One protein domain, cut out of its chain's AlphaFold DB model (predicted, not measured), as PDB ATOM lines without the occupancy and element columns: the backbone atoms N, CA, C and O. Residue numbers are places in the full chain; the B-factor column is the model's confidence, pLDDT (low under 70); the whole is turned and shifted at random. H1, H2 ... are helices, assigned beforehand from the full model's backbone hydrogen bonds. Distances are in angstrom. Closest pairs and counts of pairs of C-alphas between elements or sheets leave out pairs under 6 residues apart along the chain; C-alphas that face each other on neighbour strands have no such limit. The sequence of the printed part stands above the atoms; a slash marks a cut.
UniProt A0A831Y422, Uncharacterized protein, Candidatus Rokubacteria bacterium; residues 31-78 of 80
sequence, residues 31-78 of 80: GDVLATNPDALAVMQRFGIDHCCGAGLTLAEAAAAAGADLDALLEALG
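This is residues 31 to 78 of the 80 residues of an uncharacterized protein of Candidatus Rokubacteria bacterium (UniProt A0A831Y422). Five short helices surround a shared middle in a small rounded body: H2 and H4 on opposite sides, H5 on a third side, H1 and H3 across from H5. It has 48 residues with H1 to H5 in chain order and no named strand, all helix, compact, radius of gyration of the C-alphas 9.2 A, spans 23 by 22 by 15 A.

H1, residues 31 to 36, 8.7 A, begins at C-alpha 31 (-47.430, -9.809, -4.011). H2 is residues 38 to 46, 13.6 A; H3 51 to 54, 4.9 A; H4 59 to 66, 10.4 A. H5, residues 70 to 76, 9.8 A, ends at C-alpha 76 (-48.660, 5.916, -10.864).

H1 and H2 only just touch, only at the corner, with 3 pairs of C-alphas within 8 A, closest Leu 34 and Leu 41, 6.1 A. H2 and H5 only just touch, also 3 pairs, closest C-alphas Val 43 and Ala 76, 6.8 A. H4 touches H5, closest C-alphas Ala 63 and Leu 70, 5.5 A, about perpendicular at 75 degrees. H3 is close but not clearly touching H4, closest C-alphas Gly 54 and Ala 62, 5.4 A. Every O i to N i+4 pair is within hydrogen-bond range in H1, H4 and H5, 4 of 5 in H2; H3 is too short for one.

The C-alphas farthest apart, Thr 36 and Gly 67, are 23.8 A apart. The printed part has no cut, and its four links are tight. Residues 50 to 56 and 78 have pLDDT under 70.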
ATOM      1  N   GLY A  31     -47.354  -8.545  -3.274       75.00
ATOM      2  CA  GLY A  31     -47.430  -9.809  -4.011       75.00
ATOM      3  C   GLY A  31     -48.785 -10.060  -4.682       75.00
ATOM      4  O   GLY A  31     -48.825 -10.520  -5.820       75.00
ATOM      5  N   ASP A  32     -49.891  -9.711  -4.024       77.25
ATOM      6  CA  ASP A  32     -51.239  -9.876  -4.584       77.25
ATOM      7  C   ASP A  32     -51.527  -8.855  -5.701       77.25
ATOM      8  O   ASP A  32     -52.084  -9.204  -6.749       77.25
ATOM      9  N   VAL A  33     -51.052  -7.615  -5.537       77.88
ATOM     10  CA  VAL A  33     -51.138  -6.583  -6.582       77.88
ATOM     11  C   VAL A  33     -50.275  -6.934  -7.788       77.88
ATOM     12  O   VAL A  33     -50.710  -6.738  -8.916       77.88
ATOM     13  N   LEU A  34     -49.094  -7.513  -7.587       75.12
ATOM     14  CA  LEU A  34     -48.236  -7.987  -8.673       75.12
ATOM     15  C   LEU A  34     -48.816  -9.214  -9.387       75.12
ATOM     16  O   LEU A  34     -48.715  -9.315 -10.608       75.12
ATOM     17  N   ALA A  35     -49.465 -10.115  -8.645       77.19
ATOM     18  CA  ALA A  35     -50.153 -11.273  -9.214       77.19
ATOM     19  C   ALA A  35     -51.341 -10.869 -10.106       77.19
ATOM     20  O   ALA A  35     -51.677 -11.578 -11.055       77.19
ATOM     21  N   THR A  36     -51.973  -9.727  -9.820       72.94
ATOM     22  CA  THR A  36     -53.106  -9.200 -10.597       72.94
ATOM     23  C   THR A  36     -52.716  -8.132 -11.622       72.94
ATOM     24  O   THR A  36     -53.398  -7.983 -12.638       72.94
ATOM     25  N   ASN A  37     -51.621  -7.408 -11.400       73.38
ATOM     26  CA  ASN A  37     -51.126  -6.341 -12.258       73.38
ATOM     27  C   ASN A  37     -49.594  -6.424 -12.405       73.38
ATOM     28  O   ASN A  37     -48.866  -5.739 -11.688       73.38
ATOM     29  N   PRO A  38     -49.071  -7.205 -13.363       71.31
ATOM     30  CA  PRO A  38     -47.629  -7.271 -13.600       71.31
ATOM     31  C   PRO A  38     -47.033  -5.933 -14.079       71.31
ATOM     32  O   PRO A  38     -45.848  -5.689 -13.871       71.31
ATOM     33  N   ASP A  39     -47.840  -5.027 -14.648       74.62
ATOM     34  CA  ASP A  39     -47.418  -3.659 -14.994       74.62
ATOM     35  C   ASP A  39     -47.103  -2.823 -13.737       74.62
ATOM     36  O   ASP A  39     -46.218  -1.964 -13.759       74.62
ATOM     37  N   ALA A  40     -47.755  -3.127 -12.603       75.94
ATOM     38  CA  ALA A  40     -47.455  -2.501 -11.316       75.94
ATOM     39  C   ALA A  40     -46.005  -2.741 -10.884       75.94
ATOM     40  O   ALA A  40     -45.413  -1.875 -10.242       75.94
ATOM     41  N   LEU A  41     -45.407  -3.871 -11.286       76.56
ATOM     42  CA  LEU A  41     -44.013  -4.191 -10.987       76.56
ATOM     43  C   LEU A  41     -43.059  -3.171 -11.597       76.56
ATOM     44  O   LEU A  41     -42.097  -2.752 -10.960       76.56
ATOM     45  N   ALA A  42     -43.311  -2.763 -12.842       79.25
ATOM     46  CA  ALA A  42     -42.467  -1.792 -13.525       79.25
ATOM     47  C   ALA A  42     -42.537  -0.418 -12.846       79.25
ATOM     48  O   ALA A  42     -41.528   0.279 -12.775       79.25
ATOM     49  N   VAL A  43     -43.709  -0.045 -12.322       82.00
ATOM     50  CA  VAL A  43     -43.894   1.182 -11.540       82.00
ATOM     51  C   VAL A  43     -43.175   1.065 -10.196       82.00
ATOM     52  O   VAL A  43     -42.307   1.879  -9.906       82.00
ATOM     53  N   MET A  44     -43.455   0.021  -9.416       78.06
ATOM     54  CA  MET A  44     -42.859  -0.221  -8.093       78.06
ATOM     55  C   MET A  44     -41.326  -0.265  -8.127       78.06
ATOM     56  O   MET A  44     -40.684   0.380  -7.303       78.06
ATOM     57  N   GLN A  45     -40.732  -0.916  -9.130       77.56
ATOM     58  CA  GLN A  45     -39.276  -0.943  -9.304       77.56
ATOM     59  C   GLN A  45     -38.682   0.446  -9.582       77.56
ATOM     60  O   GLN A  45     -37.579   0.737  -9.130       77.56
ATOM     61  N   ARG A  46     -39.404   1.344 -10.271       79.62
ATOM     62  CA  ARG A  46     -38.956   2.743 -10.445       79.62
ATOM     63  C   ARG A  46     -38.944   3.514  -9.126       79.62
ATOM     64  O   ARG A  46     -38.139   4.424  -8.978       79.62
ATOM     65  N   PHE A  47     -39.816   3.140  -8.193       75.88
ATOM     66  CA  PHE A  47     -39.856   3.686  -6.837       75.88
ATOM     67  C   PHE A  47     -38.904   2.965  -5.864       75.88
ATOM     68  O   PHE A  47     -38.850   3.337  -4.697       75.88
ATOM     69  N   GLY A  48     -38.147   1.957  -6.317       73.94
ATOM     70  CA  GLY A  48     -37.234   1.182  -5.467       73.94
ATOM     71  C   GLY A  48     -37.931   0.147  -4.576       73.94
ATOM     72  O   GLY A  48     -37.360  -0.305  -3.587       73.94
ATOM     73  N   ILE A  49     -39.172  -0.220  -4.904       73.88
ATOM     74  CA  ILE A  49     -39.930  -1.246  -4.189       73.88
ATOM     75  C   ILE A  49     -39.689  -2.587  -4.882       73.88
ATOM     76  O   ILE A  49     -40.326  -2.918  -5.886       73.88
ATOM     77  N   ASP A  50     -38.760  -3.364  -4.331       65.06
ATOM     78  CA  ASP A  50     -38.438  -4.700  -4.818       65.06
ATOM     79  C   ASP A  50     -39.316  -5.782  -4.173       65.06
ATOM     80  O   ASP A  50     -39.447  -5.906  -2.950       65.06
ATOM     81  N   HIS A  51     -39.890  -6.630  -5.028       59.94
ATOM     82  CA  HIS A  51     -40.776  -7.734  -4.650       59.94
ATOM     83  C   HIS A  51     -40.140  -8.738  -3.667       59.94
ATOM     84  O   HIS A  51     -40.863  -9.418  -2.943       59.94
ATOM     85  N   CYS A  52     -38.806  -8.824  -3.599       61.25
ATOM     86  CA  CYS A  52     -38.091  -9.782  -2.750       61.25
ATOM     87  C   CYS A  52     -38.264  -9.506  -1.244       61.25
ATOM     88  O   CYS A  52     -38.406 -10.443  -0.461       61.25
ATOM     89  N   CYS A  53     -38.323  -8.233  -0.836       57.09
ATOM     90  CA  CYS A  53     -38.549  -7.852   0.564       57.09
ATOM     91  C   CYS A  53     -39.993  -7.403   0.832       57.09
ATOM     92  O   CYS A  53     -40.440  -7.433   1.975       57.09
ATOM     93  N   GLY A  54     -40.730  -7.009  -0.215       60.50
ATOM     94  CA  GLY A  54     -42.063  -6.418  -0.098       60.50
ATOM     95  C   GLY A  54     -43.245  -7.346  -0.374       60.50
ATOM     96  O   GLY A  54     -44.365  -6.951  -0.082       60.50
ATOM     97  N   ALA A  55     -43.056  -8.562  -0.910       62.25
ATOM     98  CA  ALA A  55     -44.179  -9.400  -1.370       62.25
ATOM     99  C   ALA A  55     -45.232  -9.718  -0.288       62.25
ATOM    100  O   ALA A  55     -46.415  -9.825  -0.611       62.25
ATOM    101  N   GLY A  56     -44.813  -9.847   0.975       68.94
ATOM    102  CA  GLY A  56     -45.709 -10.037   2.125       68.94
ATOM    103  C   GLY A  56     -46.156  -8.740   2.809       68.94
ATOM    104  O   GLY A  56     -47.042  -8.787   3.656       68.94
ATOM    105  N   LEU A  57     -45.561  -7.600   2.451       77.12
ATOM    106  CA  LEU A  57     -45.897  -6.291   3.004       77.12
ATOM    107  C   LEU A  57     -47.063  -5.675   2.237       77.12
ATOM    108  O   LEU A  57     -47.248  -5.906   1.037       77.12
ATOM    109  N   THR A  58     -47.849  -4.865   2.939       81.88
ATOM    110  CA  THR A  58     -48.862  -4.025   2.295       81.88
ATOM    111  C   THR A  58     -48.196  -2.973   1.415       81.88
ATOM    112  O   THR A  58     -47.049  -2.594   1.650       81.88
ATOM    113  N   LEU A  59     -48.915  -2.466   0.412       78.69
ATOM    114  CA  LEU A  59     -48.442  -1.346  -0.408       78.69
ATOM    115  C   LEU A  59     -47.977  -0.154   0.439       78.69
ATOM    116  O   LEU A  59     -46.963   0.459   0.119       78.69
ATOM    117  N   ALA A  60     -48.687   0.140   1.531       79.25
ATOM    118  CA  ALA A  60     -48.327   1.202   2.463       79.25
ATOM    119  C   ALA A  60     -46.990   0.941   3.168       79.25
ATOM    120  O   ALA A  60     -46.139   1.827   3.219       79.25
ATOM    121  N   GLU A  61     -46.781  -0.273   3.677       80.38
ATOM    122  CA  GLU A  61     -45.532  -0.626   4.356       80.38
ATOM    123  C   GLU A  61     -44.354  -0.734   3.393       80.38
ATOM    124  O   GLU A  61     -43.259  -0.285   3.714       80.38
ATOM    125  N   ALA A  62     -44.578  -1.269   2.193       80.88
ATOM    126  CA  ALA A  62     -43.555  -1.340   1.161       80.88
ATOM    127  C   ALA A  62     -43.138   0.057   0.678       80.88
ATOM    128  O   ALA A  62     -41.945   0.317   0.524       80.88
ATOM    129  N   ALA A  63     -44.098   0.973   0.503       81.56
ATOM    130  CA  ALA A  63     -43.816   2.368   0.182       81.56
ATOM    131  C   ALA A  63     -43.036   3.052   1.317       81.56
ATOM    132  O   ALA A  63     -41.979   3.630   1.069       81.56
ATOM    133  N   ALA A  64     -43.474   2.894   2.571       81.12
ATOM    134  CA  ALA A  64     -42.784   3.454   3.731       81.12
ATOM    135  C   ALA A  64     -41.354   2.906   3.898       81.12
ATOM    136  O   ALA A  64     -40.431   3.672   4.170       81.12
ATOM    137  N   ALA A  65     -41.152   1.601   3.693       77.88
ATOM    138  CA  ALA A  65     -39.841   0.958   3.772       77.88
ATOM    139  C   ALA A  65     -38.892   1.406   2.650       77.88
ATOM    140  O   ALA A  65     -37.693   1.551   2.885       77.88
ATOM    141  N   ALA A  66     -39.423   1.658   1.450       75.19
ATOM    142  CA  ALA A  66     -38.662   2.201   0.326       75.19
ATOM    143  C   ALA A  66     -38.459   3.727   0.406       75.19
ATOM    144  O   ALA A  66     -37.712   4.290  -0.390       75.19
ATOM    145  N   GLY A  67     -39.130   4.413   1.341       79.50
ATOM    146  CA  GLY A  67     -39.189   5.877   1.369       79.50
ATOM    147  C   GLY A  67     -39.940   6.472   0.171       79.50
ATOM    148  O   GLY A  67     -39.745   7.640  -0.161       79.50
ATOM    149  N   ALA A  68     -40.772   5.668  -0.493       80.25
ATOM    150  CA  ALA A  68     -41.625   6.087  -1.588       80.25
ATOM    151  C   ALA A  68     -42.948   6.642  -1.048       80.25
ATOM    152  O   ALA A  68     -43.498   6.155  -0.060       80.25
ATOM    153  N   ASP A  69     -43.479   7.657  -1.723       83.38
ATOM    154  CA  ASP A  69     -44.772   8.223  -1.364       83.38
ATOM    155  C   ASP A  69     -45.901   7.284  -1.821       83.38
ATOM    156  O   ASP A  69     -46.011   6.949  -3.003       83.38
ATOM    157  N   LEU A  70     -46.718   6.822  -0.868       81.06
ATOM    158  CA  LEU A  70     -47.817   5.889  -1.132       81.06
ATOM    159  C   LEU A  70     -48.841   6.483  -2.106       81.06
ATOM    160  O   LEU A  70     -49.384   5.750  -2.931       81.06
ATOM    161  N   ASP A  71     -49.112   7.784  -2.019       82.12
ATOM    162  CA  ASP A  71     -50.094   8.447  -2.874       82.12
ATOM    163  C   ASP A  71     -49.552   8.566  -4.304       82.12
ATOM    164  O   ASP A  71     -50.212   8.136  -5.250       82.12
ATOM    165  N   ALA A  72     -48.291   8.986  -4.458       82.75
ATOM    166  CA  ALA A  72     -47.609   9.004  -5.756       82.75
ATOM    167  C   ALA A  72     -47.516   7.608  -6.396       82.75
ATOM    168  O   ALA A  72     -47.644   7.466  -7.615       82.75
ATOM    169  N   LEU A  73     -47.310   6.568  -5.582       79.31
ATOM    170  CA  LEU A  73     -47.303   5.184  -6.042       79.31
ATOM    171  C   LEU A  73     -48.694   4.750  -6.520       79.31
ATOM    172  O   LEU A  73     -48.808   4.162  -7.592       79.31
ATOM    173  N   LEU A  74     -49.754   5.050  -5.767       80.25
ATOM    174  CA  LEU A  74     -51.131   4.721  -6.150       80.25
ATOM    175  C   LEU A  74     -51.582   5.475  -7.412       80.25
ATOM    176  O   LEU A  74     -52.211   4.869  -8.284       80.25
ATOM    177  N   GLU A  75     -51.217   6.749  -7.546       81.25
ATOM    178  CA  GLU A  75     -51.430   7.549  -8.759       81.25
ATOM    179  C   GLU A  75     -50.713   6.925  -9.963       81.25
ATOM    180  O   GLU A  75     -51.317   6.697 -11.013       81.25
ATOM    181  N   ALA A  76     -49.439   6.552  -9.803       78.00
ATOM    182  CA  ALA A  76     -48.660   5.916 -10.864       78.00
ATOM    183  C   ALA A  76     -49.188   4.520 -11.246       78.00
ATOM    184  O   ALA A  76     -49.053   4.099 -12.396       78.00
ATOM    185  N   LEU A  77     -49.816   3.809 -10.304       74.75
ATOM    186  CA  LEU A  77     -50.502   2.535 -10.537       74.75
ATOM    187  C   LEU A  77     -51.881   2.697 -11.199       74.75
ATOM    188  O   LEU A  77     -52.505   1.697 -11.562       74.75
ATOM    189  N   GLY A  78     -52.338   3.934 -11.405       67.31
ATOM    190  CA  GLY A  78     -53.570   4.238 -12.120       67.31
ATOM    191  C   GLY A  78     -54.808   4.214 -11.234       67.31
ATOM    192  O   GLY A  78     -55.862   3.747 -11.678       67.31
TER     193      GLY A  78